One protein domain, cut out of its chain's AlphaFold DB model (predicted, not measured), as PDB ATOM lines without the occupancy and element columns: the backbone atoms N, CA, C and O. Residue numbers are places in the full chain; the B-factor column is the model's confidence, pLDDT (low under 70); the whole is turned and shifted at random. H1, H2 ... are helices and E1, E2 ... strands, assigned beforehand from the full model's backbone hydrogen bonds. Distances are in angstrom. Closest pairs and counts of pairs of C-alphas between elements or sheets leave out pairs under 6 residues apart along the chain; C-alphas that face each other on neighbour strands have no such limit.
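What this domain is: This is residues 30 to 63 and 97 to 124 of the 142 residues of an uncharacterized protein of Micromonospora pallida (UniProt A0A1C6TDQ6). A long, narrow hairpin of two antiparallel strands, E1 and E2, has one long helix, H1, packed on it. Residues 54 to 59, of which 54 belongs to H1, stick out at one end of the long axis, and the hairpin's link, residues 104 to 111, reaches the other end. The printed part has 62 residues, with one named helix and two named strands in the order H1, E1, E2, and its class is mixed. It is only just loose, close to extended, with a radius of gyration of the C-alphas of 15.5 A, and its outline is a rod spanning 52 by 17 by 13 A.

How they stand to each other: Look first at E1, residues 97 to 103, and E2, residues 112 to 123, antiparallel neighbours whose directions differ by 142 degrees. They form a hairpin, where N 100 and O 115 are 2.7 A apart and N 117 and O 98 are 2.8 A apart, both within hydrogen-bond range. Next find H1, residues 35 to 54, whose closest C-alphas to E1 are those of Ala 37 and Ser 101, 4.2 A apart. Its closest to E2 are those of Ala 41 and Phe 117, 6.6 A apart. Within H1, every O i to N i+4 pair is within hydrogen-bond range.

Where its parts are: Find C-alpha 97 at (-40.465, 3.482, 16.440); from there E1 runs 19.6 A to C-alpha 103. E2 runs 33.2 A from C-alpha 112 to C-alpha 123 at (-23.802, 5.858, 15.265). H1 begins at C-alpha 35, at (-42.158, -5.671, 29.797), and runs 28.0 A to C-alpha 54.

The domain as a whole: The two C-alphas farthest apart, those of Asp 59 and Leu 108, are 52.3 A apart. Residues 64 to 96 are not printed, and C-alphas 63 and 97 are 17.3 A apart across this cut, which falls in the link from H1 to E1. The link from E1 to E2 is short, with 8 residues. The model's mean pLDDT over the printed part is 82.5, with residues 30 to 33 and 55 to 59 under 70.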
ATOM      1  N   PRO A  30     -49.460  -0.685  32.869       56.47
ATOM      2  CA  PRO A  30     -48.460  -0.964  33.896       56.47
ATOM      3  C   PRO A  30     -47.152  -1.485  33.271       56.47
ATOM      4  O   PRO A  30     -47.206  -2.366  32.416       56.47
ATOM      5  N   PRO A  31     -45.967  -1.035  33.729       63.19
ATOM      6  CA  PRO A  31     -44.678  -1.388  33.116       63.19
ATOM      7  C   PRO A  31     -44.361  -2.891  33.146       63.19
ATOM      8  O   PRO A  31     -43.523  -3.364  32.388       63.19
ATOM      9  N   GLU A  32     -45.008  -3.652  34.029       65.50
ATOM     10  CA  GLU A  32     -44.901  -5.114  34.093       65.50
ATOM     11  C   GLU A  32     -45.664  -5.819  32.963       65.50
ATOM     12  O   GLU A  32     -45.169  -6.809  32.430       65.50
ATOM     13  N   ARG A  33     -46.807  -5.263  32.540       66.00
ATOM     14  CA  ARG A  33     -47.667  -5.804  31.476       66.00
ATOM     15  C   ARG A  33     -47.017  -5.690  30.098       66.00
ATOM     16  O   ARG A  33     -47.241  -6.517  29.224       66.00
ATOM     17  N   THR A  34     -46.196  -4.662  29.913       76.38
ATOM     18  CA  THR A  34     -45.567  -4.331  28.629       76.38
ATOM     19  C   THR A  34     -44.094  -4.729  28.586       76.38
ATOM     20  O   THR A  34     -43.428  -4.539  27.570       76.38
ATOM     21  N   ALA A  35     -43.572  -5.338  29.660       83.12
ATOM     22  CA  ALA A  35     -42.158  -5.671  29.797       83.12
ATOM     23  C   ALA A  35     -41.658  -6.614  28.692       83.12
ATOM     24  O   ALA A  35     -40.563  -6.415  28.166       83.12
ATOM     25  N   GLU A  36     -42.444  -7.628  28.321       85.88
ATOM     26  CA  GLU A  36     -42.091  -8.545  27.231       85.88
ATOM     27  C   GLU A  36     -42.103  -7.840  25.869       85.88
ATOM     28  O   GLU A  36     -41.163  -7.995  25.085       85.88
ATOM     29  N   ALA A  37     -43.119  -7.009  25.618       87.62
ATOM     30  CA  ALA A  37     -43.235  -6.216  24.398       87.62
ATOM     31  C   ALA A  37     -42.063  -5.228  24.254       87.62
ATOM     32  O   ALA A  37     -41.444  -5.133  23.190       87.62
ATOM     33  N   GLU A  38     -41.677  -4.563  25.345       88.19
ATOM     34  CA  GLU A  38     -40.522  -3.671  25.365       88.19
ATOM     35  C   GLU A  38     -39.211  -4.445  25.151       88.19
ATOM     36  O   GLU A  38     -38.347  -4.007  24.388       88.19
ATOM     37  N   GLN A  39     -39.037  -5.599  25.805       89.12
ATOM     38  CA  GLN A  39     -37.854  -6.447  25.624       89.12
ATOM     39  C   GLN A  39     -37.710  -6.906  24.172       89.12
ATOM     40  O   GLN A  39     -36.603  -6.845  23.625       89.12
ATOM     41  N   TYR A  40     -38.815  -7.301  23.538       90.06
ATOM     42  CA  TYR A  40     -38.851  -7.605  22.113       90.06
ATOM     43  C   TYR A  40     -38.387  -6.398  21.287       90.06
ATOM     44  O   TYR A  40     -37.428  -6.509  20.517       90.06
ATOM     45  N   ALA A  41     -38.994  -5.226  21.499       92.06
ATOM     46  CA  ALA A  41     -38.684  -4.024  20.728       92.06
ATOM     47  C   ALA A  41     -37.220  -3.571  20.918       92.06
ATOM     48  O   ALA A  41     -36.538  -3.211  19.954       92.06
ATOM     49  N   ARG A  42     -36.685  -3.682  22.143       91.44
ATOM     50  CA  ARG A  42     -35.261  -3.456  22.455       91.44
ATOM     51  C   ARG A  42     -34.349  -4.439  21.722       91.44
ATOM     52  O   ARG A  42     -33.296  -4.032  21.227       91.44
ATOM     53  N   GLY A  43     -34.732  -5.713  21.644       91.62
ATOM     54  CA  GLY A  43     -33.999  -6.739  20.900       91.62
ATOM     55  C   GLY A  43     -33.901  -6.407  19.410       91.62
ATOM     56  O   GLY A  43     -32.811  -6.450  18.835       91.62
ATOM     57  N   VAL A  44     -35.012  -5.973  18.810       93.44
ATOM     58  CA  VAL A  44     -35.054  -5.506  17.417       93.44
ATOM     59  C   VAL A  44     -34.164  -4.272  17.221       93.44
ATOM     60  O   VAL A  44     -33.328  -4.255  16.314       93.44
ATOM     61  N   ALA A  45     -34.263  -3.266  18.098       91.81
ATOM     62  CA  ALA A  45     -33.416  -2.070  18.042       91.81
ATOM     63  C   ALA A  45     -31.916  -2.416  18.099       91.81
ATOM     64  O   ALA A  45     -31.118  -1.891  17.315       91.81
ATOM     65  N   ALA A  46     -31.528  -3.333  18.992       90.50
ATOM     66  CA  ALA A  46     -30.151  -3.803  19.110       90.50
ATOM     67  C   ALA A  46     -29.680  -4.514  17.832       90.50
ATOM     68  O   ALA A  46     -28.587  -4.220  17.338       90.50
ATOM     69  N   GLN A  47     -30.519  -5.376  17.253       92.50
ATOM     70  CA  GLN A  47     -30.208  -6.069  16.004       92.50
ATOM     71  C   GLN A  47     -30.010  -5.086  14.842       92.50
ATOM     72  O   GLN A  47     -29.050  -5.222  14.083       92.50
ATOM     73  N   ILE A  48     -30.854  -4.053  14.731       91.69
ATOM     74  CA  ILE A  48     -30.712  -2.996  13.718       91.69
ATOM     75  C   ILE A  48     -29.348  -2.307  13.841       91.69
ATOM     76  O   ILE A  48     -28.650  -2.124  12.836       91.69
ATOM     77  N   VAL A  49     -28.939  -1.943  15.063       88.81
ATOM     78  CA  VAL A  49     -27.628  -1.324  15.309       88.81
ATOM     79  C   VAL A  49     -26.502  -2.273  14.908       88.81
ATOM     80  O   VAL A  49     -25.597  -1.859  14.179       88.81
ATOM     81  N   THR A  50     -26.565  -3.539  15.330       87.44
ATOM     82  CA  THR A  50     -25.564  -4.553  14.982       87.44
ATOM     83  C   THR A  50     -25.460  -4.748  13.473       87.44
ATOM     84  O   THR A  50     -24.354  -4.697  12.941       87.44
ATOM     85  N   ASP A  51     -26.575  -4.887  12.761       88.31
ATOM     86  CA  ASP A  51     -26.593  -5.060  11.306       88.31
ATOM     87  C   ASP A  51     -25.977  -3.866  10.574       88.31
ATOM     88  O   ASP A  51     -25.196  -4.019   9.625       88.31
ATOM     89  N   LEU A  52     -26.336  -2.652  11.001       85.69
ATOM     90  CA  LEU A  52     -25.794  -1.437  10.413       85.69
ATOM     91  C   LEU A  52     -24.299  -1.317  10.724       85.69
ATOM     92  O   LEU A  52     -23.532  -0.959   9.834       85.69
ATOM     93  N   GLN A  53     -23.831  -1.693  11.909       78.81
ATOM     94  CA  GLN A  53     -22.401  -1.651  12.235       78.81
ATOM     95  C   GLN A  53     -21.588  -2.791  11.587       78.81
ATOM     96  O   GLN A  53     -20.433  -2.581  11.222       78.81
ATOM     97  N   ALA A  54     -22.174  -3.977  11.395       72.75
ATOM     98  CA  ALA A  54     -21.493  -5.175  10.889       72.75
ATOM     99  C   ALA A  54     -21.220  -5.148   9.379       72.75
ATOM    100  O   ALA A  54     -20.358  -5.885   8.888       72.75
ATOM    101  N   ARG A  55     -21.932  -4.304   8.620       66.12
ATOM    102  CA  ARG A  55     -21.668  -4.106   7.188       66.12
ATOM    103  C   ARG A  55     -20.229  -3.607   7.017       66.12
ATOM    104  O   ARG A  55     -19.952  -2.439   7.269       66.12
ATOM    105  N   ARG A  56     -19.357  -4.527   6.576       48.41
ATOM    106  CA  ARG A  56     -17.882  -4.504   6.431       48.41
ATOM    107  C   ARG A  56     -17.250  -3.327   5.674       48.41
ATOM    108  O   ARG A  56     -16.076  -3.418   5.328       48.41
ATOM    109  N   ASN A  57     -17.971  -2.247   5.399       53.44
ATOM    110  CA  ASN A  57     -17.373  -1.092   4.760       53.44
ATOM    111  C   ASN A  57     -16.799  -0.152   5.833       53.44
ATOM    112  O   ASN A  57     -17.572   0.329   6.661       53.44
ATOM    113  N   PRO A  58     -15.476   0.105   5.841       54.72
ATOM    114  CA  PRO A  58     -14.834   1.049   6.759       54.72
ATOM    115  C   PRO A  58     -15.204   2.511   6.460       54.72
ATOM    116  O   PRO A  58     -14.734   3.415   7.147       54.72
ATOM    117  N   ASP A  59     -16.023   2.736   5.432       65.81
ATOM    118  CA  ASP A  59     -16.413   4.053   4.975       65.81
ATOM    119  C   ASP A  59     -17.398   4.701   5.946       65.81
ATOM    120  O   ASP A  59     -18.454   4.150   6.278       65.81
ATOM    121  N   THR A  60     -17.026   5.905   6.372       80.50
ATOM    122  CA  THR A  60     -17.892   6.901   6.995       80.50
ATOM    123  C   THR A  60     -19.268   6.904   6.330       80.50
ATOM    124  O   THR A  60     -19.366   7.127   5.122       80.50
ATOM    125  N   ARG A  61     -20.333   6.670   7.106       87.06
ATOM    126  CA  ARG A  61     -21.702   6.713   6.583       87.06
ATOM    127  C   ARG A  61     -22.366   8.028   6.887       87.06
ATOM    128  O   ARG A  61     -22.312   8.486   8.024       87.06
ATOM    129  N   THR A  62     -23.035   8.592   5.894       91.75
ATOM    130  CA  THR A  62     -23.823   9.808   6.085       91.75
ATOM    131  C   THR A  62     -25.143   9.504   6.789       91.75
ATOM    132  O   THR A  62     -25.648   8.376   6.735       91.75
ATOM    133  N   ALA A  63     -25.734  10.524   7.412       93.38
ATOM    134  CA  ALA A  63     -27.086  10.439   7.960       93.38
ATOM    135  C   ALA A  63     -28.084   9.946   6.902       93.38
ATOM    136  O   ALA A  63     -28.834   9.013   7.140       93.38
ATOM    137  N   ARG A  97     -39.351   4.115  15.735       93.38
ATOM    138  CA  ARG A  97     -40.465   3.482  16.440       93.38
ATOM    139  C   ARG A  97     -40.554   2.018  16.028       93.38
ATOM    140  O   ARG A  97     -40.523   1.728  14.834       93.38
ATOM    141  N   ILE A  98     -40.651   1.125  16.998       91.94
ATOM    142  CA  ILE A  98     -40.747  -0.322  16.812       91.94
ATOM    143  C   ILE A  98     -41.999  -0.794  17.536       91.94
ATOM    144  O   ILE A  98     -42.179  -0.475  18.708       91.94
ATOM    145  N   GLU A  99     -42.822  -1.573  16.846       91.69
ATOM    146  CA  GLU A  99     -43.940  -2.274  17.466       91.69
ATOM    147  C   GLU A  99     -43.391  -3.481  18.242       91.69
ATOM    148  O   GLU A  99     -42.720  -4.354  17.686       91.69
ATOM    149  N   GLY A 100     -43.610  -3.486  19.552       86.50
ATOM    150  CA  GLY A 100     -43.302  -4.583  20.447       86.50
ATOM    151  C   GLY A 100     -44.543  -5.401  20.744       86.50
ATOM    152  O   GLY A 100     -45.614  -4.848  20.972       86.50
ATOM    153  N   SER A 101     -44.389  -6.720  20.787       86.25
ATOM    154  CA  SER A 101     -45.464  -7.636  21.162       86.25
ATOM    155  C   SER A 101     -45.018  -8.555  22.289       86.25
ATOM    156  O   SER A 101     -43.896  -9.066  22.251       86.25
ATOM    157  N   GLY A 102     -45.899  -8.805  23.249       85.25
ATOM    158  CA  GLY A 102     -45.642  -9.695  24.377       85.25
ATOM    159  C   GLY A 102     -46.934 -10.214  24.989       85.25
ATOM    160  O   GLY A 102     -48.027  -9.896  24.512       85.25
ATOM    161  N   THR A 103     -46.804 -11.019  26.036       82.31
ATOM    162  CA  THR A 103     -47.935 -11.371  26.894       82.31
ATOM    163  C   THR A 103     -47.953 -10.475  28.127       82.31
ATOM    164  O   THR A 103     -46.914  -9.997  28.579       82.31
ATOM    165  N   ASP A 104     -49.139 -10.266  28.688       76.62
ATOM    166  CA  ASP A 104     -49.349  -9.526  29.937       76.62
ATOM    167  C   ASP A 104     -48.765 -10.213  31.193       76.62
ATOM    168  O   ASP A 104     -48.921  -9.709  32.306       76.62
ATOM    169  N   GLY A 105     -48.099 -11.364  31.037       72.94
ATOM    170  CA  GLY A 105     -47.528 -12.159  32.126       72.94
ATOM    171  C   GLY A 105     -48.544 -13.029  32.877       72.94
ATOM    172  O   GLY A 105     -48.177 -13.689  33.857       72.94
ATOM    173  N   SER A 106     -49.809 -13.066  32.436       75.75
ATOM    174  CA  SER A 106     -50.846 -13.923  33.013       75.75
ATOM    175  C   SER A 106     -50.626 -15.388  32.628       75.75
ATOM    176  O   SER A 106     -50.617 -15.765  31.459       75.75
ATOM    177  N   TRP A 107     -50.475 -16.254  33.634       74.06
ATOM    178  CA  TRP A 107     -50.288 -17.698  33.424       74.06
ATOM    179  C   TRP A 107     -51.577 -18.447  33.073       74.06
ATOM    180  O   TRP A 107     -51.513 -19.530  32.495       74.06
ATOM    181  N   LEU A 108     -52.732 -17.921  33.483       81.00
ATOM    182  CA  LEU A 108     -54.021 -18.606  33.349       81.00
ATOM    183  C   LEU A 108     -54.731 -18.227  32.051       81.00
ATOM    184  O   LEU A 108     -55.274 -19.097  31.376       81.00
ATOM    185  N   GLU A 109     -54.692 -16.944  31.699       80.44
ATOM    186  CA  GLU A 109     -55.315 -16.387  30.500       80.44
ATOM    187  C   GLU A 109     -54.391 -15.288  29.962       80.44
ATOM    188  O   GLU A 109     -54.570 -14.128  30.327       80.44
ATOM    189  N   PRO A 110     -53.346 -15.648  29.191       79.06
ATOM    190  CA  PRO A 110     -52.400 -14.676  28.661       79.06
ATOM    191  C   PRO A 110     -53.084 -13.787  27.626       79.06
ATOM    192  O   PRO A 110     -53.625 -14.274  26.626       79.06
ATOM    193  N   GLU A 111     -53.025 -12.482  27.851       82.44
ATOM    194  CA  GLU A 111     -53.460 -11.492  26.874       82.44
ATOM    195  C   GLU A 111     -52.267 -11.052  26.022       82.44
ATOM    196  O   GLU A 111     -51.186 -10.767  26.539       82.44
ATOM    197  N   PHE A 112     -52.460 -10.988  24.704       84.06
ATOM    198  CA  PHE A 112     -51.455 -10.435  23.801       84.06
ATOM    199  C   PHE A 112     -51.509  -8.911  23.819       84.06
ATOM    200  O   PHE A 112     -52.527  -8.310  23.477       84.06
ATOM    201  N   VAL A 113     -50.379  -8.306  24.158       84.06
ATOM    202  CA  VAL A 113     -50.184  -6.861  24.206       84.06
ATOM    203  C   VAL A 113     -49.305  -6.452  23.030       84.06
ATOM    204  O   VAL A 113     -48.281  -7.086  22.764       84.06
ATOM    205  N   VAL A 114     -49.713  -5.399  22.324       86.88
ATOM    206  CA  VAL A 114     -48.972  -4.804  21.205       86.88
ATOM    207  C   VAL A 114     -48.841  -3.310  21.462       86.88
ATOM    208  O   VAL A 114     -49.851  -2.624  21.618       86.88
ATOM    209  N   GLU A 115     -47.609  -2.809  21.506       86.88
ATOM    210  CA  GLU A 115     -47.316  -1.408  21.813       86.88
ATOM    211  C   GLU A 115     -46.181  -0.837  20.966       86.88
ATOM    212  O   GLU A 115     -45.268  -1.540  20.545       86.88
ATOM    213  N   ASP A 116     -46.213   0.475  20.754       89.25
ATOM    214  CA  ASP A 116     -45.169   1.211  20.049       89.25
ATOM    215  C   ASP A 116     -44.083   1.707  21.020       89.25
ATOM    216  O   ASP A 116     -44.346   2.505  21.921       89.25
ATOM    217  N   PHE A 117     -42.827   1.342  20.762       88.69
ATOM    218  CA  PHE A 117     -41.665   1.788  21.531       88.69
ATOM    219  C   PHE A 117     -40.729   2.630  20.678       88.69
ATOM    220  O   PHE A 117     -40.388   2.270  19.549       88.69
ATOM    221  N   CYS A 118     -40.263   3.751  21.226       90.44
ATOM    222  CA  CYS A 118     -39.378   4.666  20.519       90.44
ATOM    223  C   CYS A 118     -37.956   4.625  21.072       90.44
ATOM    224  O   CYS A 118     -37.733   4.764  22.274       90.44
ATOM    225  N   PHE A 119     -36.990   4.466  20.169       90.50
ATOM    226  CA  PHE A 119     -35.576   4.332  20.497       90.50
ATOM    227  C   PHE A 119     -34.748   5.381  19.770       90.50
ATOM    228  O   PHE A 119     -34.898   5.595  18.565       90.50
ATOM    229  N   GLU A 120     -33.818   5.987  20.503       92.44
ATOM    230  CA  GLU A 120     -32.735   6.767  19.922       92.44
ATOM    231  C   GLU A 120     -31.531   5.851  19.654       92.44
ATOM    232  O   GLU A 120     -30.939   5.275  20.567       92.44
ATOM    233  N   LEU A 121     -31.160   5.715  18.383       91.25
ATOM    234  CA  LEU A 121     -29.985   4.979  17.935       91.25
ATOM    235  C   LEU A 121     -28.850   5.949  17.628       91.25
ATOM    236  O   LEU A 121     -29.028   6.904  16.868       91.25
ATOM    237  N   ARG A 122     -27.655   5.665  18.151       89.94
ATOM    238  CA  ARG A 122     -26.467   6.496  17.931       89.94
ATOM    239  C   ARG A 122     -25.363   5.749  17.192       89.94
ATOM    240  O   ARG A 122     -24.904   4.692  17.621       89.94
ATOM    241  N   PHE A 123     -24.880   6.360  16.114       87.50
ATOM    242  CA  PHE A 123     -23.802   5.858  15.265       87.50
ATOM    243  C   PHE A 123     -22.651   6.866  15.268       87.50
ATOM    244  O   PHE A 123     -22.651   7.845  14.523       87.50
ATOM    245  N   ALA A 124     -21.670   6.645  16.137       82.75
ATOM    246  CA  ALA A 124     -20.525   7.531  16.325       82.75
ATOM    247  C   ALA A 124     -19.216   6.734  16.182       82.75
ATOM    248  O   ALA A 124     -19.235   5.503  16.325       82.75
TER     249      ALA A 124